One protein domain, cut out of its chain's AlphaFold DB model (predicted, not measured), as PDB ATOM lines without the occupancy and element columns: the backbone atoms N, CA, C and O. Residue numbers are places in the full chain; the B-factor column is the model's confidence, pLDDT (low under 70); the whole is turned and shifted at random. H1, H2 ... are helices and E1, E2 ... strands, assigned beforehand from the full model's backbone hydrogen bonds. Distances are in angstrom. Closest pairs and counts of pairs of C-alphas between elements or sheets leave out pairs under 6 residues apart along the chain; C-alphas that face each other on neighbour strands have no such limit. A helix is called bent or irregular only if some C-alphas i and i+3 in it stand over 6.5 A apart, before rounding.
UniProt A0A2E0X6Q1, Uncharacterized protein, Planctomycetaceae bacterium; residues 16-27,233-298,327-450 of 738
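This is residues 16 to 27, 233 to 298 and 327 to 450 of the 738 residues of an uncharacterized protein of Planctomycetaceae bacterium (UniProt A0A2E0X6Q1). A sheet of eight strands is folded back on itself like part of a barrel, the small leaf of E7 and E9 facing the broad leaf of E8, E10, E6, E5 and E3, with E1 at the fold. Helices H3 and H4 cover the broad leaf on its face away from E7 and E9, and H1 and H2 pack on H3 on the side away from H4. The printed part has 202 residues, with four named helices and ten named strands in the order E1 H1 H2 E2 H3 H4 E3 E4 E5 E6 E7 E8 E9 E10. The sheet's order is E8 E10 E6 E5 E3 E1 E7 E9, mixed, and the class is mixed, helices and strands. The whole is compact, with a radius of gyration of the C-alphas of 16.6 A and spans of 46 by 42 by 36 A.

The twisted, curled sheet runs from E8, residues 401 to 406, through E10, residues 439 to 444, E6, residues 372 to 379, E5, residues 362 to 369, E3, residues 344 to 352, E1, residues 17 to 27, and E7, residues 385 to 391, to E9, residues 433 to 435. It is a folded sheet, one sheet bent back into two leaves that face each other: E8, E10, E6, E5 and E3 face E7 and E9, and E1 is the hinge. E1 and E7 are parallel at 34 degrees, N 19 and O 388 being 2.9 A apart, within hydrogen-bond range. The other neighbours are antiparallel, with N and O within that range: N 20 and O 349 for E3 and E1, 3.0 A; N 346 and O 366 for E5 and E3, 3.0 A; N 365 and O 376 for the hairpin E5 and E6, 2.9 A; N 377 and O 441 for E10 and E6, 2.9 A; N 403 and O 442 for E8 and E10, 3.0 A; N 387 and O 433 for E7 and E9, 2.9 A. H3, residues 279 to 293, is on the sheet at a height of 9.1 A, over E6 and E5 and only just over E10, with 3 C-alphas on it. H4, residues 328 to 340, is on the same face at a height of 9.7 A and runs along the strands, at 27 degrees to E10 on the local plane. H3 is the hub, and with residues 282 to 286 alone it touches H4 at a shallow tilt of 28 degrees, the same way; the closest C-alphas, of Val 282 and Arg 329, are 5.4 A apart. H1, residues 237 to 244, touches residues 280 to 285 of H3, the closest C-alphas being those of Leu 244 and Gly 284, 4.6 A. H2, residues 246 to 260, touches H3 with residues 246 to 251 alone, the closest C-alphas being those of Arg 247 and Val 288, 4.2 A. E2, residues 266 to 273, and E4, residues 354 to 356, pair with no named strand; the closest C-alphas of E2 and H3, those of Val 273 and Met 285, are 5.4 A apart. Every O i to N i+4 pair is within hydrogen-bond range in H1, H3 and H4, and 10 of 11 in H2.

E1 begins with C-alpha 17 at (130.442, 138.853, 137.192), measures 23.8 A and bends by 96 degrees at residue 24. H2 and H3 each measure 21.5 A, and H4 18.4 A; C-alpha 279 of H3 is at (130.304, 123.575, 150.663). E3 measures 23.2 A, E6 22.4 A and E5 21.7 A. E10 ends with C-alpha 444 at (144.962, 141.320, 146.858).

The C-alphas farthest apart, of Ser 236 and Gln 450, are 49.9 A from each other. Residues 28 to 232 and 299 to 326 are not printed, with C-alpha gaps of 35.2 A and 28.8 A. The link E8 to E9 is long, with 26 residues. The mean pLDDT of the printed part is 94.8, and residues 448 to 450 are under 70.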
ATOM      1  N   SER A  16     129.180 134.848 134.715       97.81
ATOM      2  CA  SER A  16     130.053 136.026 134.658       97.81
ATOM      3  C   SER A  16     129.682 137.015 135.755       97.81
ATOM      4  O   SER A  16     128.510 137.123 136.111       97.81
ATOM      5  N   ALA A  17     130.653 137.782 136.232       98.50
ATOM      6  CA  ALA A  17     130.442 138.853 137.192       98.50
ATOM      7  C   ALA A  17     131.287 140.083 136.850       98.50
ATOM      8  O   ALA A  17     132.295 139.974 136.151       98.50
ATOM      9  N   ALA A  18     130.884 141.240 137.364       97.94
ATOM     10  CA  ALA A  18     131.671 142.462 137.314       97.94
ATOM     11  C   ALA A  18     131.570 143.211 138.644       97.94
ATOM     12  O   ALA A  18     130.479 143.320 139.209       97.94
ATOM     13  N   LEU A  19     132.700 143.723 139.118       98.19
ATOM     14  CA  LEU A  19     132.806 144.569 140.295       98.19
ATOM     15  C   LEU A  19     133.501 145.871 139.892       98.19
ATOM     16  O   LEU A  19     134.639 145.832 139.439       98.19
ATOM     17  N   SER A  20     132.845 147.005 140.098       94.75
ATOM     18  CA  SER A  20     133.474 148.326 139.985       94.75
ATOM     19  C   SER A  20     133.646 148.895 141.390       94.75
ATOM     20  O   SER A  20     132.693 148.857 142.172       94.75
ATOM     21  N   VAL A  21     134.839 149.383 141.731       94.00
ATOM     22  CA  VAL A  21     135.172 149.896 143.070       94.00
ATOM     23  C   VAL A  21     135.716 151.314 142.985       94.00
ATOM     24  O   VAL A  21     136.449 151.636 142.054       94.00
ATOM     25  N   THR A  22     135.386 152.138 143.976       86.56
ATOM     26  CA  THR A  22     136.021 153.444 144.191       86.56
ATOM     27  C   THR A  22     136.895 153.340 145.430       86.56
ATOM     28  O   THR A  22     136.409 152.931 146.486       86.56
ATOM     29  N   THR A  23     138.182 153.649 145.290       85.00
ATOM     30  CA  THR A  23     139.183 153.500 146.354       85.00
ATOM     31  C   THR A  23     139.215 154.691 147.307       85.00
ATOM     32  O   THR A  23     139.645 154.542 148.449       85.00
ATOM     33  N   SER A  24     138.696 155.849 146.891       80.50
ATOM     34  CA  SER A  24     138.510 157.011 147.759       80.50
ATOM     35  C   SER A  24     137.235 156.905 148.611       80.50
ATOM     36  O   SER A  24     136.234 156.297 148.224       80.50
ATOM     37  N   GLY A  25     137.264 157.511 149.803       74.81
ATOM     38  CA  GLY A  25     136.076 157.657 150.653       74.81
ATOM     39  C   GLY A  25     135.556 156.359 151.289       74.81
ATOM     40  O   GLY A  25     134.346 156.220 151.481       74.81
ATOM     41  N   GLY A  26     136.443 155.409 151.606       86.44
ATOM     42  CA  GLY A  26     136.098 154.195 152.350       86.44
ATOM     43  C   GLY A  26     135.439 154.486 153.706       86.44
ATOM     44  O   GLY A  26     135.711 155.497 154.354       86.44
ATOM     45  N   ALA A  27     134.544 153.598 154.144       91.19
ATOM     46  CA  ALA A  27     133.894 153.694 155.452       91.19
ATOM     47  C   ALA A  27     134.425 152.613 156.394       91.19
ATOM     48  O   ALA A  27     134.420 151.437 156.035       91.19
ATOM     49  N   PRO A 233     116.962 124.288 157.013       95.12
ATOM     50  CA  PRO A 233     115.958 123.444 156.363       95.12
ATOM     51  C   PRO A 233     116.297 121.941 156.359       95.12
ATOM     52  O   PRO A 233     115.441 121.122 156.022       95.12
ATOM     53  N   GLY A 234     117.521 121.566 156.750       91.88
ATOM     54  CA  GLY A 234     118.043 120.203 156.622       91.88
ATOM     55  C   GLY A 234     118.713 119.954 155.266       91.88
ATOM     56  O   GLY A 234     118.684 120.800 154.381       91.88
ATOM     57  N   ASP A 235     119.317 118.781 155.096       90.56
ATOM     58  CA  ASP A 235     120.246 118.438 154.003       90.56
ATOM     59  C   ASP A 235     119.579 117.916 152.714       90.56
ATOM     60  O   ASP A 235     120.214 117.286 151.868       90.56
ATOM     61  N   SER A 236     118.283 118.180 152.537       93.75
ATOM     62  CA  SER A 236     117.575 117.862 151.290       93.75
ATOM     63  C   SER A 236     117.978 118.810 150.155       93.75
ATOM     64  O   SER A 236     118.438 119.917 150.414       93.75
ATOM     65  N   THR A 237     117.714 118.444 148.893       94.56
ATOM     66  CA  THR A 237     117.916 119.346 147.740       94.56
ATOM     67  C   THR A 237     117.253 120.709 147.951       94.56
ATOM     68  O   THR A 237     117.917 121.727 147.815       94.56
ATOM     69  N   ALA A 238     115.988 120.733 148.384       96.06
ATOM     70  CA  ALA A 238     115.275 121.979 148.684       96.06
ATOM     71  C   ALA A 238     115.916 122.762 149.844       96.06
ATOM     72  O   ALA A 238     115.879 123.987 149.874       96.06
ATOM     73  N   GLY A 239     116.528 122.057 150.796       96.38
ATOM     74  CA  GLY A 239     117.270 122.692 151.876       96.38
ATOM     75  C   GLY A 239     118.571 123.336 151.403       96.38
ATOM     76  O   GLY A 239     118.875 124.452 151.811       96.38
ATOM     77  N   LEU A 240     119.293 122.680 150.487       96.81
ATOM     78  CA  LEU A 240     120.473 123.238 149.821       96.81
ATOM     79  C   LEU A 240     120.125 124.478 148.979       96.81
ATOM     80  O   LEU A 240     120.869 125.456 149.008       96.81
ATOM     81  N   GLU A 241     118.987 124.466 148.274       97.06
ATOM     82  CA  GLU A 241     118.455 125.644 147.566       97.06
ATOM     83  C   GLU A 241     118.186 126.805 148.535       97.06
ATOM     84  O   GLU A 241     118.610 127.936 148.290       97.06
ATOM     85  N   GLU A 242     117.522 126.534 149.664       97.50
ATOM     86  CA  GLU A 242     117.191 127.561 150.656       97.50
ATOM     87  C   GLU A 242     118.442 128.171 151.310       97.50
ATOM     88  O   GLU A 242     118.487 129.389 151.487       97.50
ATOM     89  N   VAL A 243     119.483 127.381 151.615       97.31
ATOM     90  CA  VAL A 243     120.718 127.945 152.191       97.31
ATOM     91  C   VAL A 243     121.575 128.708 151.175       97.31
ATOM     92  O   VAL A 243     122.227 129.668 151.574       97.31
ATOM     93  N   LEU A 244     121.551 128.373 149.876       96.62
ATOM     94  CA  LEU A 244     122.192 129.216 148.848       96.62
ATOM     95  C   LEU A 244     121.506 130.575 148.722       96.62
ATOM     96  O   LEU A 244     122.177 131.584 148.538       96.62
ATOM     97  N   GLY A 245     120.179 130.602 148.855       97.12
ATOM     98  CA  GLY A 245     119.374 131.824 148.878       97.12
ATOM     99  C   GLY A 245     119.288 132.509 150.248       97.12
ATOM    100  O   GLY A 245     118.472 133.421 150.420       97.12
ATOM    101  N   ALA A 246     120.091 132.088 151.234       98.12
ATOM    102  CA  ALA A 246     119.972 132.538 152.622       98.12
ATOM    103  C   ALA A 246     120.126 134.056 152.780       98.12
ATOM    104  O   ALA A 246     119.419 134.659 153.591       98.12
ATOM    105  N   ARG A 247     120.993 134.687 151.974       98.12
ATOM    106  CA  ARG A 247     121.179 136.145 151.942       98.12
ATOM    107  C   ARG A 247     119.852 136.865 151.714       98.12
ATOM    108  O   ARG A 247     119.418 137.650 152.556       98.12
ATOM    109  N   SER A 248     119.163 136.543 150.622       97.38
ATOM    110  CA  SER A 248     117.868 137.138 150.278       97.38
ATOM    111  C   SER A 248     116.825 136.901 151.369       97.38
ATOM    112  O   SER A 248     116.085 137.819 151.725       97.38
ATOM    113  N   GLN A 249     116.790 135.702 151.957       97.12
ATOM    114  CA  GLN A 249     115.862 135.386 153.043       97.12
ATOM    115  C   GLN A 249     116.144 136.214 154.309       97.12
ATOM    116  O   GLN A 249     115.201 136.688 154.955       97.12
ATOM    117  N   MET A 250     117.418 136.409 154.667       98.38
ATOM    118  CA  MET A 250     117.831 137.225 155.811       98.38
ATOM    119  C   MET A 250     117.430 138.691 155.611       98.38
ATOM    120  O   MET A 250     116.755 139.259 156.470       98.38
ATOM    121  N   ILE A 251     117.746 139.271 154.447       98.31
ATOM    122  CA  ILE A 251     117.393 140.660 154.121       98.31
ATOM    123  C   ILE A 251     115.877 140.860 154.116       98.31
ATOM    124  O   ILE A 251     115.379 141.776 154.761       98.31
ATOM    125  N   GLN A 252     115.114 139.984 153.459       97.88
ATOM    126  CA  GLN A 252     113.649 140.088 153.442       97.88
ATOM    127  C   GLN A 252     113.044 139.977 154.846       97.88
ATOM    128  O   GLN A 252     112.080 140.674 155.167       97.88
ATOM    129  N   THR A 253     113.619 139.124 155.699       98.00
ATOM    130  CA  THR A 253     113.196 139.011 157.099       98.00
ATOM    131  C   THR A 253     113.449 140.321 157.845       98.00
ATOM    132  O   THR A 253     112.547 140.822 158.514       98.00
ATOM    133  N   ALA A 254     114.640 140.897 157.700       98.31
ATOM    134  CA  ALA A 254     115.002 142.171 158.309       98.31
ATOM    135  C   ALA A 254     114.117 143.328 157.819       98.31
ATOM    136  O   ALA A 254     113.627 144.111 158.630       98.31
ATOM    137  N   GLU A 255     113.801 143.388 156.526       98.31
ATOM    138  CA  GLU A 255     112.870 144.375 155.967       98.31
ATOM    139  C   GLU A 255     111.459 144.256 156.548       98.31
ATOM    140  O   GLU A 255     110.831 145.255 156.905       98.31
ATOM    141  N   ALA A 256     110.957 143.030 156.703       97.25
ATOM    142  CA  ALA A 256     109.655 142.790 157.316       97.25
ATOM    143  C   ALA A 256     109.621 143.199 158.800       97.25
ATOM    144  O   ALA A 256     108.571 143.609 159.310       97.25
ATOM    145  N   ILE A 257     110.754 143.097 159.501       97.50
ATOM    146  CA  ILE A 257     110.915 143.611 160.865       97.50
ATOM    147  C   ILE A 257     110.973 145.141 160.859       97.50
ATOM    148  O   ILE A 257     110.202 145.767 161.585       97.50
ATOM    149  N   ARG A 258     111.779 145.757 159.991       97.38
ATOM    150  CA  ARG A 258     111.862 147.219 159.845       97.38
ATOM    151  C   ARG A 258     110.510 147.855 159.528       97.38
ATOM    152  O   ARG A 258     110.191 148.913 160.060       97.38
ATOM    153  N   ALA A 259     109.680 147.201 158.717       96.56
ATOM    154  CA  ALA A 259     108.325 147.671 158.427       96.56
ATOM    155  C   ALA A 259     107.424 147.734 159.678       96.56
ATOM    156  O   ALA A 259     106.521 148.567 159.745       96.56
ATOM    157  N   GLN A 260     107.659 146.870 160.673       94.75
ATOM    158  CA  GLN A 260     106.948 146.884 161.959       94.75
ATOM    159  C   GLN A 260     107.587 147.851 162.970       94.75
ATOM    160  O   GLN A 260     106.883 148.425 163.804       94.75
ATOM    161  N   PHE A 261     108.904 148.045 162.881       97.06
ATOM    162  CA  PHE A 261     109.714 148.845 163.801       97.06
ATOM    163  C   PHE A 261     110.548 149.886 163.030       97.06
ATOM    164  O   PHE A 261     111.771 149.757 162.927       97.06
ATOM    165  N   PRO A 262     109.903 150.901 162.425       96.19
ATOM    166  CA  PRO A 262     110.590 151.860 161.568       96.19
ATOM    167  C   PRO A 262     111.613 152.687 162.355       96.19
ATOM    168  O   PRO A 262     111.333 153.168 163.452       96.19
ATOM    169  N   GLY A 263     112.797 152.877 161.768       95.44
ATOM    170  CA  GLY A 263     113.895 153.636 162.379       95.44
ATOM    171  C   GLY A 263     114.617 152.913 163.519       95.44
ATOM    172  O   GLY A 263     115.415 153.542 164.208       95.44
ATOM    173  N   LYS A 264     114.338 151.621 163.737       97.81
ATOM    174  CA  LYS A 264     115.036 150.785 164.720       97.81
ATOM    175  C   LYS A 264     116.049 149.890 163.997       97.81
ATOM    176  O   LYS A 264     115.609 149.058 163.197       97.81
ATOM    177  N   PRO A 265     117.366 150.035 164.237       97.88
ATOM    178  CA  PRO A 265     118.345 149.078 163.739       97.88
ATOM    179  C   PRO A 265     118.113 147.686 164.337       97.88
ATOM    180  O   PRO A 265     117.465 147.520 165.378       97.88
ATOM    181  N   ILE A 266     118.640 146.675 163.652       98.75
ATOM    182  CA  ILE A 266     118.532 145.272 164.035       98.75
ATOM    183  C   ILE A 266     119.852 144.811 164.643       98.75
ATOM    184  O   ILE A 266     120.913 144.926 164.025       98.75
ATOM    185  N   TRP A 267     119.763 144.226 165.833       98.69
ATOM    186  CA  TRP A 267     120.824 143.416 166.424       98.69
ATOM    187  C   TRP A 267     120.501 141.954 166.118       98.69
ATOM    188  O   TRP A 267     119.560 141.376 166.672       98.69
ATOM    189  N   LEU A 268     121.222 141.365 165.164       98.50
ATOM    190  CA  LEU A 268     121.034 139.977 164.743       98.50
ATOM    191  C   LEU A 268     121.772 139.048 165.720       98.50
ATOM    192  O   LEU A 268     122.770 138.421 165.371       98.50
ATOM    193  N   SER A 269     121.291 138.986 166.962       97.00
ATOM    194  CA  SER A 269     122.056 138.434 168.087       97.00
ATOM    195  C   SER A 269     122.071 136.907 168.195       97.00
ATOM    196  O   SER A 269     122.802 136.331 169.016       97.00
ATOM    197  N   GLU A 270     121.302 136.247 167.321       96.56
ATOM    198  CA  GLU A 270     121.420 134.823 167.020       96.56
ATOM    199  C   GLU A 270     121.062 134.511 165.567       96.56
ATOM    200  O   GLU A 270     119.924 134.698 165.122       96.56
ATOM    201  N   TRP A 271     122.007 133.942 164.828       97.00
ATOM    202  CA  TRP A 271     121.747 133.460 163.477       97.00
ATOM    203  C   TRP A 271     122.719 132.362 163.055       97.00
ATOM    204  O   TRP A 271     123.805 132.227 163.614       97.00
ATOM    205  N   SER A 272     122.306 131.568 162.069       96.44
ATOM    206  CA  SER A 272     123.158 130.583 161.400       96.44
ATOM    207  C   SER A 272     122.540 130.141 160.072       96.44
ATOM    208  O   SER A 272     121.345 130.348 159.822       96.44
ATOM    209  N   VAL A 273     123.363 129.509 159.232       96.31
ATOM    210  CA  VAL A 273     122.976 128.904 157.952       96.31
ATOM    211  C   VAL A 273     123.519 127.475 157.909       96.31
ATOM    212  O   VAL A 273     124.736 127.271 157.933       96.31
ATOM    213  N   ASP A 274     122.630 126.480 157.854       94.62
ATOM    214  CA  ASP A 274     123.018 125.066 157.805       94.62
ATOM    215  C   ASP A 274     121.989 124.199 157.065       94.62
ATOM    216  O   ASP A 274     120.807 124.149 157.396       94.62
ATOM    217  N   ALA A 275     122.476 123.465 156.070       95.06
ATOM    218  CA  ALA A 275     121.802 122.327 155.460       95.06
ATOM    219  C   ALA A 275     122.748 121.111 155.487       95.06
ATOM    220  O   ALA A 275     122.886 120.399 154.496       95.06
ATOM    221  N   GLY A 276     123.457 120.912 156.605       92.62
ATOM    222  CA  GLY A 276     124.496 119.894 156.775       92.62
ATOM    223  C   GLY A 276     125.926 120.364 156.471       92.62
ATOM    224  O   GLY A 276     126.165 121.473 156.002       92.62
ATOM    225  N   ALA A 277     126.899 119.497 156.757       94.06
ATOM    226  CA  ALA A 277     128.330 119.742 156.561       94.06
ATOM    227  C   ALA A 277     128.718 119.647 155.071       94.06
ATOM    228  O   ALA A 277     129.113 118.587 154.591       94.06
ATOM    229  N   ASN A 278     128.543 120.744 154.332       95.62
ATOM    230  CA  ASN A 278     128.790 120.837 152.892       95.62
ATOM    231  C   ASN A 278     129.241 122.244 152.470       95.62
ATOM    232  O   ASN A 278     128.978 123.230 153.165       95.62
ATOM    233  N   ALA A 279     129.858 122.331 151.291       97.25
ATOM    234  CA  ALA A 279     130.304 123.575 150.663       97.25
ATOM    235  C   ALA A 279     129.175 124.609 150.542       97.25
ATOM    236  O   ALA A 279     129.354 125.792 150.810       97.25
ATOM    237  N   VAL A 280     127.978 124.151 150.180       97.31
ATOM    238  CA  VAL A 280     126.808 124.992 149.902       97.31
ATOM    239  C   VAL A 280     126.393 125.806 151.132       97.31
ATOM    240  O   VAL A 280     126.158 127.008 151.028       97.31
ATOM    241  N   SER A 281     126.375 125.187 152.312       96.88
ATOM    242  CA  SER A 281     126.067 125.884 153.562       96.88
ATOM    243  C   SER A 281     127.142 126.905 153.945       96.88
ATOM    244  O   SER A 281     126.826 127.935 154.535       96.88
ATOM    245  N   VAL A 282     128.409 126.628 153.622       98.31
ATOM    246  CA  VAL A 282     129.537 127.542 153.876       98.31
ATOM    247  C   VAL A 282     129.444 128.775 152.972       98.31
ATOM    248  O   VAL A 282     129.588 129.904 153.444       98.31
ATOM    249  N   LEU A 283     129.144 128.567 151.687       98.69
ATOM    250  CA  LEU A 283     128.955 129.640 150.709       98.69
ATOM    251  C   LEU A 283     127.719 130.485 151.048       98.69
ATOM    252  O   LEU A 283     127.805 131.709 151.043       98.69
ATOM    253  N   GLY A 284     126.605 129.851 151.428       98.25
ATOM    254  CA  GLY A 284     125.391 130.542 151.872       98.25
ATOM    255  C   GLY A 284     125.608 131.395 153.125       98.25
ATOM    256  O   GLY A 284     125.165 132.539 153.178       98.25
ATOM    257  N   MET A 285     126.348 130.882 154.114       98.38
ATOM    258  CA  MET A 285     126.742 131.657 155.299       98.38
ATOM    259  C   MET A 285     127.596 132.875 154.926       98.38
ATOM    260  O   MET A 285     127.351 133.976 155.416       98.38
ATOM    261  N   SER A 286     128.584 132.678 154.051       98.56
ATOM    262  CA  SER A 286     129.486 133.741 153.595       98.56
ATOM    263  C   SER A 286     128.742 134.838 152.833       98.56
ATOM    264  O   SER A 286     129.012 136.020 153.023       98.56
ATOM    265  N   ASP A 287     127.763 134.456 152.014       98.62
ATOM    266  CA  ASP A 287     126.927 135.400 151.276       98.62
ATOM    267  C   ASP A 287     125.943 136.152 152.189       98.62
ATOM    268  O   ASP A 287     125.681 137.336 151.979       98.62
ATOM    269  N   VAL A 288     125.434 135.518 153.259       98.75
ATOM    270  CA  VAL A 288     124.650 136.238 154.279       98.75
ATOM    271  C   VAL A 288     125.479 137.351 154.904       98.75
ATOM    272  O   VAL A 288     124.968 138.465 154.981       98.75
ATOM    273  N   TYR A 289     126.738 137.096 155.285       98.69
ATOM    274  CA  TYR A 289     127.610 138.153 155.802       98.69
ATOM    275  C   TYR A 289     127.739 139.310 154.807       98.69
ATOM    276  O   TYR A 289     127.484 140.439 155.207       98.69
ATOM    277  N   LEU A 290     128.025 139.060 153.521       98.56
ATOM    278  CA  LEU A 290     128.055 140.131 152.509       98.56
ATOM    279  C   LEU A 290     126.742 140.933 152.474       98.56
ATOM    280  O   LEU A 290     126.767 142.160 152.433       98.56
ATOM    281  N   GLY A 291     125.595 140.260 152.598       98.00
ATOM    282  CA  GLY A 291     124.298 140.925 152.736       98.00
ATOM    283  C   GLY A 291     124.175 141.818 153.976       98.00
ATOM    284  O   GLY A 291     123.585 142.892 153.879       98.00
ATOM    285  N   LEU A 292     124.727 141.407 155.125       98.50
ATOM    286  CA  LEU A 292     124.766 142.240 156.335       98.50
ATOM    287  C   LEU A 292     125.629 143.492 156.112       98.50
ATOM    288  O   LEU A 292     125.206 144.593 156.453       98.50
ATOM    289  N   ILE A 293     126.803 143.322 155.494       97.56
ATOM    290  CA  ILE A 293     127.773 144.395 155.212       97.56
ATOM    291  C   ILE A 293     127.196 145.430 154.245       97.56
ATOM    292  O   ILE A 293     127.399 146.628 154.412       97.56
ATOM    293  N   GLU A 294     126.453 144.982 153.238       95.81
ATOM    294  CA  GLU A 294     125.840 145.857 152.236       95.81
ATOM    295  C   GLU A 294     124.564 146.553 152.728       95.81
ATOM    296  O   GLU A 294     124.046 147.440 152.051       95.81
ATOM    297  N   ARG A 295     124.048 146.173 153.905       95.75
ATOM    298  CA  ARG A 295     122.843 146.751 154.514       95.75
ATOM    299  C   ARG A 295     123.117 147.325 155.910       95.75
ATOM    300  O   ARG A 295     122.433 146.942 156.869       95.75
ATOM    301  N   PRO A 296     124.055 148.285 156.041       93.56
ATOM    302  CA  PRO A 296     124.341 148.940 157.319       93.56
ATOM    303  C   PRO A 296     123.145 149.762 157.833       93.56
ATOM    304  O   PRO A 296     123.062 150.078 159.014       93.56
ATOM    305  N   ASP A 297     122.178 150.074 156.963       95.00
ATOM    306  CA  ASP A 297     120.902 150.701 157.317       95.00
ATOM    307  C   ASP A 297     119.922 149.751 158.035       95.00
ATOM    308  O   ASP A 297     118.926 150.204 158.606       95.00
ATOM    309  N   LEU A 298     120.160 148.435 157.967       97.31
ATOM    310  CA  LEU A 298     119.369 147.413 158.653       97.31
ATOM    311  C   LEU A 298     120.075 146.878 159.891       97.31
ATOM    312  O   LEU A 298     119.446 146.780 160.943       97.31
ATOM    313  N   THR A 327     135.867 124.016 161.860       97.19
ATOM    314  CA  THR A 327     135.131 123.457 160.723       97.19
ATOM    315  C   THR A 327     135.416 124.284 159.472       97.19
ATOM    316  O   THR A 327     135.952 125.389 159.555       97.19
ATOM    317  N   THR A 328     134.991 123.811 158.300       97.62
ATOM    318  CA  THR A 328     135.006 124.636 157.083       97.62
ATOM    319  C   THR A 328     134.230 125.948 157.253       97.62
ATOM    320  O   THR A 328     134.608 126.960 156.674       97.62
ATOM    321  N   ARG A 329     133.177 125.974 158.087       96.88
ATOM    322  CA  ARG A 329     132.474 127.224 158.422       96.88
ATOM    323  C   ARG A 329     133.350 128.159 159.242       96.88
ATOM    324  O   ARG A 329     133.419 129.335 158.915       96.88
ATOM    325  N   GLY A 330     134.041 127.645 160.261       97.56
ATOM    326  CA  GLY A 330     135.004 128.437 161.030       97.56
ATOM    327  C   GLY A 330     136.121 128.991 160.151       97.56
ATOM    328  O   GLY A 330     136.457 130.161 160.257       97.56
ATOM    329  N   ALA A 331     136.624 128.188 159.213       98.31
ATOM    330  CA  ALA A 331     137.611 128.637 158.239       98.31
ATOM    331  C   ALA A 331     137.078 129.742 157.308       98.31
ATOM    332  O   ALA A 331     137.778 130.717 157.063       98.31
ATOM    333  N   ALA A 332     135.841 129.630 156.818       98.44
ATOM    334  CA  ALA A 332     135.217 130.687 156.020       98.44
ATOM    335  C   ALA A 332     134.981 131.973 156.827       98.44
ATOM    336  O   ALA A 332     135.223 133.065 156.316       98.44
ATOM    337  N   TYR A 333     134.557 131.849 158.090       98.06
ATOM    338  CA  TYR A 333     134.454 132.983 159.008       98.06
ATOM    339  C   TYR A 333     135.814 133.657 159.225       98.06
ATOM    340  O   TYR A 333     135.873 134.879 159.184       98.06
ATOM    341  N   ASP A 334     136.899 132.896 159.387       97.94
ATOM    342  CA  ASP A 334     138.247 133.459 159.531       97.94
ATOM    343  C   ASP A 334     138.690 134.226 158.290       97.94
ATOM    344  O   ASP A 334     139.218 135.322 158.422       97.94
ATOM    345  N   ILE A 335     138.458 133.687 157.089       98.69
ATOM    346  CA  ILE A 335     138.787 134.391 155.839       98.69
ATOM    347  C   ILE A 335     138.028 135.715 155.781       98.69
ATOM    348  O   ILE A 335     138.623 136.756 155.521       98.69
ATOM    349  N   LEU A 336     136.724 135.680 156.058       98.38
ATOM    350  CA  LEU A 336     135.888 136.871 156.070       98.38
ATOM    351  C   LEU A 336     136.389 137.878 157.109       98.38
ATOM    352  O   LEU A 336     136.649 139.033 156.788       98.38
ATOM    353  N   ARG A 337     136.594 137.436 158.347       97.81
ATOM    354  CA  ARG A 337     137.106 138.278 159.421       97.81
ATOM    355  C   ARG A 337     138.460 138.889 159.069       97.81
ATOM    356  O   ARG A 337     138.623 140.078 159.286       97.81
ATOM    357  N   ASN A 338     139.394 138.127 158.511       97.44
ATOM    358  CA  ASN A 338     140.723 138.628 158.156       97.44
ATOM    359  C   ASN A 338     140.684 139.693 157.052       97.44
ATOM    360  O   ASN A 338     141.603 140.498 156.975       97.44
ATOM    361  N   VAL A 339     139.652 139.701 156.202       98.56
ATOM    362  CA  VAL A 339     139.465 140.759 155.199       98.56
ATOM    363  C   VAL A 339     138.764 141.985 155.793       98.56
ATOM    364  O   VAL A 339     139.147 143.110 155.492       98.56
ATOM    365  N   PHE A 340     137.722 141.794 156.603       98.62
ATOM    366  CA  PHE A 340     136.847 142.898 157.016       98.62
ATOM    367  C   PHE A 340     137.191 143.531 158.369       98.62
ATOM    368  O   PHE A 340     136.887 144.699 158.572       98.62
ATOM    369  N   LEU A 341     137.772 142.786 159.310       97.81
ATOM    370  CA  LEU A 341     138.086 143.313 160.639       97.81
ATOM    371  C   LEU A 341     139.033 144.512 160.518       97.81
ATOM    372  O   LEU A 341     140.089 144.387 159.910       97.81
ATOM    373  N   ASP A 342     138.633 145.641 161.107       96.88
ATOM    374  CA  ASP A 342     139.394 146.899 161.134       96.88
ATOM    375  C   ASP A 342     139.702 147.521 159.756       96.88
ATOM    376  O   ASP A 342     140.480 148.470 159.672       96.88
ATOM    377  N   SER A 343     139.063 147.050 158.680       98.00
ATOM    378  CA  SER A 343     139.260 147.589 157.331       98.00
ATOM    379  C   SER A 343     138.298 148.733 156.992       98.00
ATOM    380  O   SER A 343     137.338 149.020 157.715       98.00
ATOM    381  N   GLU A 344     138.536 149.403 155.866       97.00
ATOM    382  CA  GLU A 344     137.625 150.392 155.292       97.00
ATOM    383  C   GLU A 344     136.841 149.764 154.141       97.00
ATOM    384  O   GLU A 344     137.395 149.393 153.109       97.00
ATOM    385  N   VAL A 345     135.527 149.645 154.291       97.38
ATOM    386  CA  VAL A 345     134.647 149.129 153.247       97.38
ATOM    387  C   VAL A 345     134.513 150.149 152.129       97.38
ATOM    388  O   VAL A 345     134.032 151.263 152.343       97.38
ATOM    389  N   LEU A 346     134.861 149.727 150.917       95.31
ATOM    390  CA  LEU A 346     134.802 150.577 149.739       95.31
ATOM    391  C   LEU A 346     133.404 150.609 149.121       95.31
ATOM    392  O   LEU A 346     132.623 149.638 149.156       95.31
ATOM    393  N   SER A 347     133.092 151.754 148.519       91.19
ATOM    394  CA  SER A 347     131.927 151.878 147.655       91.19
ATOM    395  C   SER A 347     132.181 151.132 146.341       91.19
ATOM    396  O   SER A 347     133.314 150.983 145.883       91.19
ATOM    397  N   GLY A 348     131.120 150.567 145.772       90.75
ATOM    398  CA  GLY A 348     131.243 149.792 144.550       90.75
ATOM    399  C   GLY A 348     129.934 149.171 144.101       90.75
ATOM    400  O   GLY A 348     128.979 149.058 144.877       90.75
ATOM    401  N   VAL A 349     129.906 148.765 142.836       94.12
ATOM    402  CA  VAL A 349     128.759 148.137 142.182       94.12
ATOM    403  C   VAL A 349     129.148 146.722 141.782       94.12
ATOM    404  O   VAL A 349     130.071 146.523 140.998       94.12
ATOM    405  N   MET A 350     128.428 145.739 142.320       96.06
ATOM    406  CA  MET A 350     128.569 144.332 141.959       96.06
ATOM    407  C   MET A 350     127.418 143.923 141.040       96.06
ATOM    408  O   MET A 350     126.249 144.143 141.356       96.06
ATOM    409  N   THR A 351     127.744 143.274 139.927       97.12
ATOM    410  CA  THR A 351     126.776 142.602 139.056       97.12
ATOM    411  C   THR A 351     127.200 141.158 138.828       97.12
ATOM    412  O   THR A 351     128.388 140.842 138.748       97.12
ATOM    413  N   SER A 352     126.228 140.259 138.728       98.25
ATOM    414  CA  SER A 352     126.463 138.839 138.488       98.25
ATOM    415  C   SER A 352     125.395 138.290 137.558       98.25
ATOM    416  O   SER A 352     124.248 138.732 137.566       98.25
ATOM    417  N   SER A 353     125.753 137.277 136.775       98.06
ATOM    418  CA  SER A 353     124.764 136.370 136.213       98.06
ATOM    419  C   SER A 353     124.049 135.611 137.333       98.06
ATOM    420  O   SER A 353     124.618 135.366 138.400       98.06
ATOM    421  N   GLU A 354     122.807 135.217 137.080       97.06
ATOM    422  CA  GLU A 354     121.989 134.460 138.024       97.06
ATOM    423  C   GLU A 354     122.055 132.953 137.717       97.06
ATOM    424  O   GLU A 354     121.941 132.535 136.561       97.06
ATOM    425  N   ILE A 355     122.190 132.117 138.752       97.38
ATOM    426  CA  ILE A 355     122.048 130.651 138.638       97.38
ATOM    427  C   ILE A 355     120.588 130.309 138.317       97.38
ATOM    428  O   ILE A 355     120.290 129.511 137.426       97.38
ATOM    429  N   VAL A 356     119.684 130.944 139.060       95.69
ATOM    430  CA  VAL A 356     118.235 130.987 138.863       95.69
ATOM    431  C   VAL A 356     117.762 132.396 139.228       95.69
ATOM    432  O   VAL A 356     118.449 133.055 140.008       95.69
ATOM    433  N   PRO A 357     116.604 132.868 138.729       94.75
ATOM    434  CA  PRO A 357     116.129 134.219 139.024       94.75
ATOM    435  C   PRO A 357     116.135 134.543 140.525       94.75
ATOM    436  O   PRO A 357     115.522 133.820 141.314       94.75
ATOM    437  N   GLY A 358     116.814 135.624 140.914       92.00
ATOM    438  CA  GLY A 358     116.984 136.061 142.301       92.00
ATOM    439  C   GLY A 358     118.118 135.382 143.082       92.00
ATOM    440  O   GLY A 358     118.215 135.602 144.293       92.00
ATOM    441  N   LEU A 359     118.950 134.560 142.433       96.62
ATOM    442  CA  LEU A 359     120.147 133.954 143.018       96.62
ATOM    443  C   LEU A 359     121.371 134.207 142.134       96.62
ATOM    444  O   LEU A 359     121.639 133.464 141.185       96.62
ATOM    445  N   ASP A 360     122.148 135.217 142.505       97.75
ATOM    446  CA  ASP A 360     123.422 135.532 141.864       97.75
ATOM    447  C   ASP A 360     124.415 134.369 141.964       97.75
ATOM    448  O   ASP A 360     124.533 133.714 143.006       97.75
ATOM    449  N   ALA A 361     125.167 134.139 140.888       98.19
ATOM    450  CA  ALA A 361     126.251 133.167 140.840       98.19
ATOM    451  C   ALA A 361     127.460 133.594 141.672       98.19
ATOM    452  O   ALA A 361     128.070 132.743 142.324       98.19
ATOM    453  N   ALA A 362     127.790 134.884 141.679       98.56
ATOM    454  CA  ALA A 362     128.873 135.437 142.472       98.56
ATOM    455  C   ALA A 362     128.446 136.684 143.249       98.56
ATOM    456  O   ALA A 362     127.564 137.432 142.836       98.56
ATOM    457  N   SER A 363     129.099 136.910 144.380       98.44
ATOM    458  CA  SER A 363     128.910 138.094 145.222       98.44
ATOM    459  C   SER A 363     130.280 138.549 145.707       98.44
ATOM    460  O   SER A 363     131.101 137.702 146.054       98.44
ATOM    461  N   ALA A 364     130.564 139.849 145.687       98.50
ATOM    462  CA  ALA A 364     131.880 140.364 146.045       98.50
ATOM    463  C   ALA A 364     131.801 141.740 146.701       98.50
ATOM    464  O   ALA A 364     130.885 142.517 146.427       98.50
ATOM    465  N   LYS A 365     132.784 142.036 147.551       98.38
ATOM    466  CA  LYS A 365     132.951 143.336 148.195       98.38
ATOM    467  C   LYS A 365     134.436 143.649 148.342       98.38
ATOM    468  O   LYS A 365     135.235 142.745 148.586       98.38
ATOM    469  N   ALA A 366     134.782 144.919 148.174       98.25
ATOM    470  CA  ALA A 366     136.142 145.415 148.304       98.25
ATOM    471  C   ALA A 366     136.317 146.240 149.579       98.25
ATOM    472  O   ALA A 366     135.371 146.885 150.047       98.25
ATOM    473  N   VAL A 367     137.530 146.206 150.113       98.44
ATOM    474  CA  VAL A 367     137.961 146.964 151.286       98.44
ATOM    475  C   VAL A 367     139.373 147.510 151.073       98.44
ATOM    476  O   VAL A 367     140.125 146.947 150.276       98.44
ATOM    477  N   LEU A 368     139.748 148.547 151.818       96.25
ATOM    478  CA  LEU A 368     141.146 148.828 152.134       96.25
ATOM    479  C   LEU A 368     141.464 148.198 153.486       96.25
ATOM    480  O   LEU A 368     140.897 148.595 154.502       96.25
ATOM    481  N   ASN A 369     142.349 147.211 153.503       92.19
ATOM    482  CA  ASN A 369     142.832 146.571 154.721       92.19
ATOM    483  C   ASN A 369     144.307 146.935 154.900       92.19
ATOM    484  O   ASN A 369     145.114 146.627 154.028       92.19
ATOM    485  N   ASP A 370     144.642 147.668 155.965       87.50
ATOM    486  CA  ASP A 370     145.974 148.260 156.168       87.50
ATOM    487  C   ASP A 370     146.497 149.042 154.936       87.50
ATOM    488  O   ASP A 370     147.680 149.010 154.596       87.50
ATOM    489  N   GLY A 371     145.595 149.750 154.244       83.06
ATOM    490  CA  GLY A 371     145.895 150.521 153.028       83.06
ATOM    491  C   GLY A 371     146.025 149.690 151.744       83.06
ATOM    492  O   GLY A 371     146.184 150.257 150.665       83.06
ATOM    493  N   GLU A 372     145.927 148.363 151.823       91.88
ATOM    494  CA  GLU A 372     145.907 147.474 150.663       91.88
ATOM    495  C   GLU A 372     144.471 147.256 150.169       91.88
ATOM    496  O   GLU A 372     143.582 146.902 150.944       91.88
ATOM    497  N   LEU A 373     144.236 147.404 148.860       95.50
ATOM    498  CA  LEU A 373     142.971 146.988 148.255       95.50
ATOM    499  C   LEU A 373     142.837 145.462 148.315       95.50
ATOM    500  O   LEU A 373     143.650 144.730 147.749       95.50
ATOM    501  N   VAL A 374     141.757 144.988 148.932       98.50
ATOM    502  CA  VAL A 374     141.426 143.565 149.022       98.50
ATOM    503  C   VAL A 374     139.991 143.339 148.555       98.50
ATOM    504  O   VAL A 374     139.068 144.033 148.978       98.50
ATOM    505  N   VAL A 375     139.778 142.344 147.691       98.56
ATOM    506  CA  VAL A 375     138.446 141.916 147.239       98.56
ATOM    507  C   VAL A 375     138.124 140.543 147.817       98.56
ATOM    508  O   VAL A 375     138.805 139.561 147.524       98.56
ATOM    509  N   TYR A 376     137.042 140.460 148.589       98.88
ATOM    510  CA  TYR A 376     136.439 139.203 149.028       98.88
ATOM    511  C   TYR A 376     135.309 138.823 148.071       98.88
ATOM    512  O   TYR A 376     134.374 139.603 147.882       98.88
ATOM    513  N   ALA A 377     135.363 137.628 147.487       98.81
ATOM    514  CA  ALA A 377     134.376 137.159 146.519       98.81
ATOM    515  C   ALA A 377     133.917 135.722 146.802       98.81
ATOM    516  O   ALA A 377     134.718 134.836 147.078       98.81
ATOM    517  N   VAL A 378     132.618 135.466 146.675       98.88
ATOM    518  CA  VAL A 378     131.993 134.150 146.838       98.88
ATOM    519  C   VAL A 378     131.450 133.698 145.489       98.88
ATOM    520  O   VAL A 378     130.580 134.364 144.935       98.88
ATOM    521  N   ASN A 379     131.908 132.555 144.973       98.75
ATOM    522  CA  ASN A 379     131.292 131.876 143.831       98.75
ATOM    523  C   ASN A 379     130.389 130.740 144.332       98.75
ATOM    524  O   ASN A 379     130.869 129.709 144.807       98.75
ATOM    525  N   LYS A 380     129.074 130.923 144.196       98.19
ATOM    526  CA  LYS A 380     128.020 129.970 144.583       98.19
ATOM    527  C   LYS A 380     127.747 128.905 143.518       98.19
ATOM    528  O   LYS A 380     127.001 127.956 143.772       98.19
ATOM    529  N   SER A 381     128.306 129.059 142.320       97.62
ATOM    530  CA  SER A 381     128.045 128.188 141.176       97.62
ATOM    531  C   SER A 381     129.048 127.024 141.086       97.62
ATOM    532  O   SER A 381     130.188 127.139 141.547       97.62
ATOM    533  N   PRO A 382     128.669 125.890 140.466       96.38
ATOM    534  CA  PRO A 382     129.551 124.745 140.265       96.38
ATOM    535  C   PRO A 382     130.487 124.926 139.056       96.38
ATOM    536  O   PRO A 382     131.106 123.963 138.608       96.38
ATOM    537  N   VAL A 383     130.585 126.140 138.505       97.12
ATOM    538  CA  VAL A 383     131.442 126.495 137.366       97.12
ATOM    539  C   VAL A 383     132.296 127.714 137.715       97.12
ATOM    540  O   VAL A 383     131.989 128.445 138.651       97.12
ATOM    541  N   GLY A 384     133.395 127.930 136.991       97.62
ATOM    542  CA  GLY A 384     134.217 129.126 137.185       97.62
ATOM    543  C   GLY A 384     133.468 130.384 136.742       97.62
ATOM    544  O   GLY A 384     132.744 130.341 135.745       97.62
ATOM    545  N   VAL A 385     133.654 131.486 137.467       98.56
ATOM    546  CA  VAL A 385     133.031 132.784 137.160       98.56
ATOM    547  C   VAL A 385     134.130 133.780 136.788       98.56
ATOM    548  O   VAL A 385     134.872 134.206 137.673       98.56
ATOM    549  N   PRO A 386     134.265 134.166 135.509       98.06
ATOM    550  CA  PRO A 386     135.057 135.326 135.128       98.06
ATOM    551  C   PRO A 386     134.542 136.570 135.857       98.06
ATOM    552  O   PRO A 386     133.336 136.831 135.840       98.06
ATOM    553  N   LEU A 387     135.452 137.307 136.490       98.19
ATOM    554  CA  LEU A 387     135.172 138.554 137.193       98.19
ATOM    555  C   LEU A 387     135.877 139.699 136.461       98.19
ATOM    556  O   LEU A 387     137.105 139.748 136.431       98.19
ATOM    557  N   SER A 388     135.109 140.616 135.882       96.31
ATOM    558  CA  SER A 388     135.640 141.917 135.470       96.31
ATOM    559  C   SER A 388     135.808 142.794 136.710       96.31
ATOM    560  O   SER A 388     134.911 142.833 137.551       96.31
ATOM    561  N   LEU A 389     136.943 143.475 136.836       96.12
ATOM    562  CA  LEU A 389     137.214 144.391 137.938       96.12
ATOM    563  C   LEU A 389     137.546 145.761 137.362       96.12
ATOM    564  O   LEU A 389     138.499 145.863 136.594       96.12
ATOM    565  N   ASP A 390     136.806 146.783 137.776       90.62
ATOM    566  CA  ASP A 390     137.149 148.179 137.519       90.62
ATOM    567  C   ASP A 390     137.548 148.831 138.843       90.62
ATOM    568  O   ASP A 390     136.864 148.653 139.854       90.62
ATOM    569  N   ILE A 391     138.646 149.581 138.842       89.31
ATOM    570  CA  ILE A 391     139.143 150.336 139.993       89.31
ATOM    571  C   ILE A 391     139.163 151.801 139.579       89.31
ATOM    572  O   ILE A 391     139.769 152.137 138.566       89.31
ATOM    573  N   ASP A 392     138.450 152.646 140.321       82.94
ATOM    574  CA  ASP A 392     138.320 154.083 140.056       82.94
ATOM    575  C   ASP A 392     137.872 154.373 138.616       82.94
ATOM    576  O   ASP A 392     138.432 155.196 137.901       82.94
ATOM    577  N   ASN A 393     136.833 153.645 138.188       78.81
ATOM    578  CA  ASN A 393     136.241 153.684 136.843       78.81
ATOM    579  C   ASN A 393     137.162 153.221 135.698       78.81
ATOM    580  O   ASN A 393     136.783 153.333 134.530       78.81
ATOM    581  N   LEU A 394     138.328 152.644 136.004       79.50
ATOM    582  CA  LEU A 394     139.247 152.093 135.011       79.50
ATOM    583  C   LEU A 394     139.276 150.559 135.068       79.50
ATOM    584  O   LEU A 394     139.484 149.989 136.142       79.50
ATOM    585  N   PRO A 395     139.133 149.860 133.924       86.31
ATOM    586  CA  PRO A 395     139.287 148.412 133.879       86.31
ATOM    587  C   PRO A 395     140.662 147.979 134.381       86.31
ATOM    588  O   PRO A 395     141.701 148.376 133.846       86.31
ATOM    589  N   TYR A 396     140.683 147.115 135.390       88.56
ATOM    590  CA  TYR A 396     141.920 146.637 135.977       88.56
ATOM    591  C   TYR A 396     142.501 145.469 135.181       88.56
ATOM    592  O   TYR A 396     141.930 144.376 135.125       88.56
ATOM    593  N   ALA A 397     143.689 145.682 134.611       87.25
ATOM    594  CA  ALA A 397     144.424 144.653 133.875       87.25
ATOM    595  C   ALA A 397     145.790 144.276 134.475       87.25
ATOM    596  O   ALA A 397     146.547 143.513 133.871       87.25
ATOM    597  N   GLY A 398     146.107 144.801 135.660       86.75
ATOM    598  CA  GLY A 398     147.391 144.595 136.324       86.75
ATOM    599  C   GLY A 398     147.563 143.217 136.972       86.75
ATOM    600  O   GLY A 398     146.735 142.309 136.836       86.75
ATOM    601  N   ALA A 399     148.691 143.057 137.663       91.44
ATOM    602  CA  ALA A 399     148.995 141.864 138.444       91.44
ATOM    603  C   ALA A 399     148.259 141.882 139.790       91.44
ATOM    604  O   ALA A 399     148.096 142.931 140.403       91.44
ATOM    605  N   TYR A 400     147.861 140.701 140.250       95.12
ATOM    606  CA  TYR A 400     147.176 140.500 141.522       95.12
ATOM    607  C   TYR A 400     147.544 139.128 142.099       95.12
ATOM    608  O   TYR A 400     147.940 138.199 141.374       95.12
ATOM    609  N   VAL A 401     147.386 139.002 143.410       96.38
ATOM    610  CA  VAL A 401     147.429 137.744 144.153       96.38
ATOM    611  C   VAL A 401     146.010 137.206 144.258       96.38
ATOM    612  O   VAL A 401     145.069 137.952 144.519       96.38
ATOM    613  N   HIS A 402     145.850 135.904 144.040       98.25
ATOM    614  CA  HIS A 402     144.570 135.221 144.188       98.25
ATOM    615  C   HIS A 402     144.757 133.999 145.060       98.25
ATOM    616  O   HIS A 402     145.485 133.074 144.704       98.25
ATOM    617  N   GLU A 403     144.058 133.977 146.183       98.69
ATOM    618  CA  GLU A 403     143.935 132.792 147.014       98.69
ATOM    619  C   GLU A 403     142.464 132.452 147.224       98.69
ATOM    620  O   GLU A 403     141.596 133.325 147.208       98.69
ATOM    621  N   ALA A 404     142.152 131.172 147.396       98.69
ATOM    622  CA  ALA A 404     140.781 130.747 147.621       98.69
ATOM    623  C   ALA A 404     140.677 129.514 148.518       98.69
ATOM    624  O   ALA A 404     141.493 128.589 148.440       98.69
ATOM    625  N   LEU A 405     139.606 129.478 149.313       98.69
ATOM    626  CA  LEU A 405     139.032 128.246 149.835       98.69
ATOM    627  C   LEU A 405     138.148 127.660 148.731       98.69
ATOM    628  O   LEU A 405     137.137 128.257 148.359       98.69
ATOM    629  N   GLN A 406     138.560 126.518 148.186       97.19
ATOM    630  CA  GLN A 406     137.939 125.880 147.024       97.19
ATOM    631  C   GLN A 406     137.304 124.552 147.420       97.19
ATOM    632  O   GLN A 406     137.903 123.777 148.168       97.19
ATOM    633  N   PHE A 407     136.128 124.261 146.867       97.44
ATOM    634  CA  PHE A 407     135.440 122.997 147.093       97.44
ATOM    635  C   PHE A 407     135.475 122.127 145.841       97.44
ATOM    636  O   PHE A 407     135.000 122.506 144.772       97.44
ATOM    637  N   SER A 408     135.994 120.910 145.990       92.88
ATOM    638  CA  SER A 408     136.031 119.928 144.898       92.88
ATOM    639  C   SER A 408     134.640 119.390 144.533       92.88
ATOM    640  O   SER A 408     134.414 118.918 143.417       92.88
ATOM    641  N   SER A 409     133.702 119.443 145.481       93.69
ATOM    642  CA  SER A 409     132.297 119.078 145.308       93.69
ATOM    643  C   SER A 409     131.442 119.688 146.421       93.69
ATOM    644  O   SER A 409     131.964 120.193 147.411       93.69
ATOM    645  N   VAL A 410     130.116 119.556 146.317       94.56
ATOM    646  CA  VAL A 410     129.184 119.932 147.395       94.56
ATOM    647  C   VAL A 410     129.537 119.258 148.723       94.56
ATOM    648  O   VAL A 410     129.427 119.883 149.769       94.56
ATOM    649  N   ASN A 411     129.992 118.006 148.694       94.12
ATOM    650  CA  ASN A 411     130.244 117.203 149.896       94.12
ATOM    651  C   ASN A 411     131.581 117.514 150.586       94.12
ATOM    652  O   ASN A 411     131.945 116.830 151.540       94.12
ATOM    653  N   ASP A 412     132.332 118.487 150.078       95.00
ATOM    654  CA  ASP A 412     133.625 118.863 150.627       95.00
ATOM    655  C   ASP A 412     133.435 119.691 151.910       95.00
ATOM    656  O   ASP A 412     132.717 120.695 151.914       95.00
ATOM    657  N   PHE A 413     134.016 119.223 153.018       95.81
ATOM    658  CA  PHE A 413     133.902 119.859 154.336       95.81
ATOM    659  C   PHE A 413     135.084 119.484 155.260       95.81
ATOM    660  O   PHE A 413     134.910 118.760 156.247       95.81
ATOM    661  N   PRO A 414     136.321 119.898 154.930       96.44
ATOM    662  CA  PRO A 414     137.493 119.630 155.759       96.44
ATOM    663  C   PRO A 414     137.496 120.445 157.063       96.44
ATOM    664  O   PRO A 414     136.904 121.520 157.166       96.44
ATOM    665  N   THR A 415     138.225 119.951 158.061       96.56
ATOM    666  CA  THR A 415     138.543 120.688 159.293       96.56
ATOM    667  C   THR A 415     139.978 121.200 159.257       96.56
ATOM    668  O   THR A 415     140.821 120.608 158.585       96.56
ATOM    669  N   PHE A 416     140.260 122.248 160.026       96.75
ATOM    670  CA  PHE A 416     141.556 122.930 160.065       96.75
ATOM    671  C   PHE A 416     141.998 123.163 161.511       96.75
ATOM    672  O   PHE A 416     141.152 123.321 162.395       96.75
ATOM    673  N   ASP A 417     143.301 123.244 161.766       95.12
ATOM    674  CA  ASP A 417     143.788 123.718 163.062       95.12
ATOM    675  C   ASP A 417     143.461 125.214 163.228       95.12
ATOM    676  O   ASP A 417     143.356 125.944 162.242       95.12
ATOM    677  N   LEU A 418     143.274 125.697 164.467       91.88
ATOM    678  CA  LEU A 418     142.820 127.077 164.733       91.88
ATOM    679  C   LEU A 418     143.668 128.158 164.041       91.88
ATOM    680  O   LEU A 418     143.109 129.144 163.572       91.88
ATOM    681  N   GLY A 419     144.988 127.977 163.954       90.81
ATOM    682  CA  GLY A 419     145.898 128.950 163.336       90.81
ATOM    683  C   GLY A 419     146.069 128.808 161.820       90.81
ATOM    684  O   GLY A 419     146.649 129.693 161.201       90.81
ATOM    685  N   ASP A 420     145.579 127.722 161.217       94.94
ATOM    686  CA  ASP A 420     145.824 127.442 159.803       94.94
ATOM    687  C   ASP A 420     144.892 128.259 158.904       94.94
ATOM    688  O   ASP A 420     143.685 128.363 159.156       94.94
ATOM    689  N   SER A 421     145.442 128.801 157.816       95.38
ATOM    690  CA  SER A 421     144.637 129.374 156.738       95.38
ATOM    691  C   SER A 421     144.054 128.262 155.868       95.38
ATOM    692  O   SER A 421     144.739 127.298 155.526       95.38
ATOM    693  N   ALA A 422     142.790 128.416 155.480       97.31
ATOM    694  CA  ALA A 422     142.145 127.548 154.497       97.31
ATOM    695  C   ALA A 422     142.280 128.071 153.056       97.31
ATOM    696  O   ALA A 422     141.800 127.427 152.121       97.31
ATOM    697  N   LEU A 423     142.912 129.235 152.875       98.44
ATOM    698  CA  LEU A 423     143.206 129.793 151.563       98.44
ATOM    699  C   LEU A 423     144.359 129.033 150.910       98.44
ATOM    700  O   LEU A 423     145.365 128.707 151.538       98.44
ATOM    701  N   THR A 424     144.197 128.762 149.620       98.00
ATOM    702  CA  THR A 424     145.227 128.160 148.773       98.00
ATOM    703  C   THR A 424     145.459 129.042 147.551       98.00
ATOM    704  O   THR A 424     144.479 129.566 147.014       98.00
ATOM    705  N   PRO A 425     146.706 129.196 147.071       98.06
ATOM    706  CA  PRO A 425     146.979 129.978 145.872       98.06
ATOM    707  C   PRO A 425     146.207 129.466 144.652       98.06
ATOM    708  O   PRO A 425     146.184 128.266 144.363       98.06
ATOM    709  N   VAL A 426     145.619 130.395 143.908       97.38
ATOM    710  CA  VAL A 426     144.972 130.182 142.615       97.38
ATOM    711  C   VAL A 426     145.844 130.839 141.548       97.38
ATOM    712  O   VAL A 426     146.410 131.909 141.754       97.38
ATOM    713  N   ALA A 427     145.996 130.184 140.398       92.12
ATOM    714  CA  ALA A 427     146.785 130.744 139.308       92.12
ATOM    715  C   ALA A 427     146.132 132.035 138.782       92.12
ATOM    716  O   ALA A 427     145.046 131.979 138.205       92.12
ATOM    717  N   SER A 428     146.811 133.172 138.948       87.44
ATOM    718  CA  SER A 428     146.387 134.464 138.410       87.44
ATOM    719  C   SER A 428     146.986 134.717 137.026       87.44
ATOM    720  O   SER A 428     148.100 134.299 136.704       87.44
ATOM    721  N   THR A 429     146.222 135.391 136.168       85.88
ATOM    722  CA  THR A 429     146.687 135.905 134.872       85.88
ATOM    723  C   THR A 429     146.372 137.400 134.827       85.88
ATOM    724  O   THR A 429     145.197 137.741 134.959       85.88
ATOM    725  N   PRO A 430     147.363 138.299 134.660       82.62
ATOM    726  CA  PRO A 430     147.097 139.732 134.536       82.62
ATOM    727  C   PRO A 430     146.027 140.014 133.473       82.62
ATOM    728  O   PRO A 430     146.055 139.419 132.393       82.62
ATOM    729  N   GLY A 431     145.052 140.863 133.795       73.44
ATOM    730  CA  GLY A 431     143.929 141.168 132.898       73.44
ATOM    731  C   GLY A 431     142.823 140.122 132.815       73.44
ATOM    732  O   GLY A 431     141.883 140.304 132.046       73.44
ATOM    733  N   SER A 432     142.886 139.035 133.587       89.31
ATOM    734  CA  SER A 432     141.804 138.051 133.635       89.31
ATOM    735  C   SER A 432     141.675 137.436 135.022       89.31
ATOM    736  O   SER A 432     142.546 136.683 135.456       89.31
ATOM    737  N   ILE A 433     140.571 137.731 135.707       96.44
ATOM    738  CA  ILE A 433     140.230 137.140 137.004       96.44
ATOM    739  C   ILE A 433     139.147 136.086 136.778       96.44
ATOM    740  O   ILE A 433     138.150 136.334 136.103       96.44
ATOM    741  N   THR A 434     139.336 134.886 137.327       97.38
ATOM    742  CA  THR A 434     138.313 133.830 137.315       97.38
ATOM    743  C   THR A 434     138.171 133.242 138.707       97.38
ATOM    744  O   THR A 434     139.082 132.586 139.202       97.38
ATOM    745  N   LEU A 435     137.005 133.431 139.323       98.50
ATOM    746  CA  LEU A 435     136.666 132.825 140.605       98.50
ATOM    747  C   LEU A 435     136.488 131.306 140.417       98.50
ATOM    748  O   LEU A 435     135.664 130.901 139.582       98.50
ATOM    749  N   PRO A 436     137.207 130.445 141.165       98.44
ATOM    750  CA  PRO A 436     137.062 128.998 141.049       98.44
ATOM    751  C   PRO A 436     135.626 128.537 141.343       98.44
ATOM    752  O   PRO A 436     134.931 129.205 142.116       98.44
ATOM    753  N   PRO A 437     135.160 127.411 140.768       98.12
ATOM    754  CA  PRO A 437     133.882 126.800 141.138       98.12
ATOM    755  C   PRO A 437     133.765 126.616 142.649       98.12
ATOM    756  O   PRO A 437     134.747 126.206 143.262       98.12
ATOM    757  N   LEU A 438     132.579 126.871 143.219       98.38
ATOM    758  CA  LEU A 438     132.285 126.694 144.648       98.38
ATOM    759  C   LEU A 438     133.441 127.189 145.528       98.38
ATOM    760  O   LEU A 438     134.224 126.393 146.051       98.38
ATOM    761  N   SER A 439     133.594 128.504 145.649       98.75
ATOM    762  CA  SER A 439     134.765 129.058 146.327       98.75
ATOM    763  C   SER A 439     134.497 130.353 147.070       98.75
ATOM    764  O   SER A 439     133.554 131.089 146.774       98.75
ATOM    765  N   ILE A 440     135.379 130.621 148.027       98.88
ATOM    766  CA  ILE A 440     135.578 131.928 148.641       98.88
ATOM    767  C   ILE A 440     136.976 132.373 148.231       98.88
ATOM    768  O   ILE A 440     137.955 131.729 148.602       98.88
ATOM    769  N   SER A 441     137.058 133.424 147.424       98.88
ATOM    770  CA  SER A 441     138.294 134.006 146.910       98.88
ATOM    771  C   SER A 441     138.639 135.291 147.652       98.88
ATOM    772  O   SER A 441     137.758 136.105 147.925       98.88
ATOM    773  N   VAL A 442     139.928 135.480 147.905       98.81
ATOM    774  CA  VAL A 442     140.533 136.740 148.330       98.81
ATOM    775  C   VAL A 442     141.502 137.165 147.234       98.81
ATOM    776  O   VAL A 442     142.391 136.399 146.848       98.81
ATOM    777  N   LEU A 443     141.279 138.356 146.689       98.31
ATOM    778  CA  LEU A 443     142.153 138.988 145.707       98.31
ATOM    779  C   LEU A 443     142.837 140.174 146.376       98.31
ATOM    780  O   LEU A 443     142.162 140.986 147.006       98.31
ATOM    781  N   SER A 444     144.150 140.271 146.239       97.12
ATOM    782  CA  SER A 444     144.962 141.320 146.858       97.12
ATOM    783  C   SER A 444     146.201 141.595 146.009       97.12
ATOM    784  O   SER A 444     146.305 141.113 144.876       97.12
ATOM    785  N   GLY A 445     147.147 142.383 146.518       92.19
ATOM    786  CA  GLY A 445     148.397 142.682 145.833       92.19
ATOM    787  C   GLY A 445     148.181 143.359 144.485       92.19
ATOM    788  O   GLY A 445     148.993 143.174 143.576       92.19
ATOM    789  N   PHE A 446     147.067 144.083 144.332       90.88
ATOM    790  CA  PHE A 446     146.806 144.855 143.131       90.88
ATOM    791  C   PHE A 446     147.941 145.861 142.972       90.88
ATOM    792  O   PHE A 446     148.193 146.685 143.850       90.88
ATOM    793  N   ALA A 447     148.625 145.801 141.834       77.88
ATOM    794  CA  ALA A 447     149.488 146.882 141.387       77.88
ATOM    795  C   ALA A 447     148.602 148.084 141.027       77.88
ATOM    796  O   ALA A 447     148.276 148.289 139.857       77.88
ATOM    797  N   LEU A 448     148.130 148.798 142.047       68.81
ATOM    798  CA  LEU A 448     147.488 150.092 141.891       68.81
ATOM    799  C   LEU A 448     148.548 151.069 141.383       68.81
ATOM    800  O   LEU A 448     149.711 150.996 141.801       68.81
ATOM    801  N   GLN A 449     148.170 151.980 140.488       54.25
ATOM    802  CA  GLN A 449     148.987 153.174 140.314       54.25
ATOM    803  C   GLN A 449     149.024 153.862 141.679       54.25
ATOM    804  O   GLN A 449     147.981 154.190 142.237       54.25
ATOM    805  N   GLN A 450     150.218 153.962 142.263       44.91
ATOM    806  CA  GLN A 450     150.414 154.685 143.515       44.91
ATOM    807  C   GLN A 450     149.859 156.106 143.337       44.91
ATOM    808  O   GLN A 450     150.067 156.672 142.258       44.91
TER     809      GLN A 450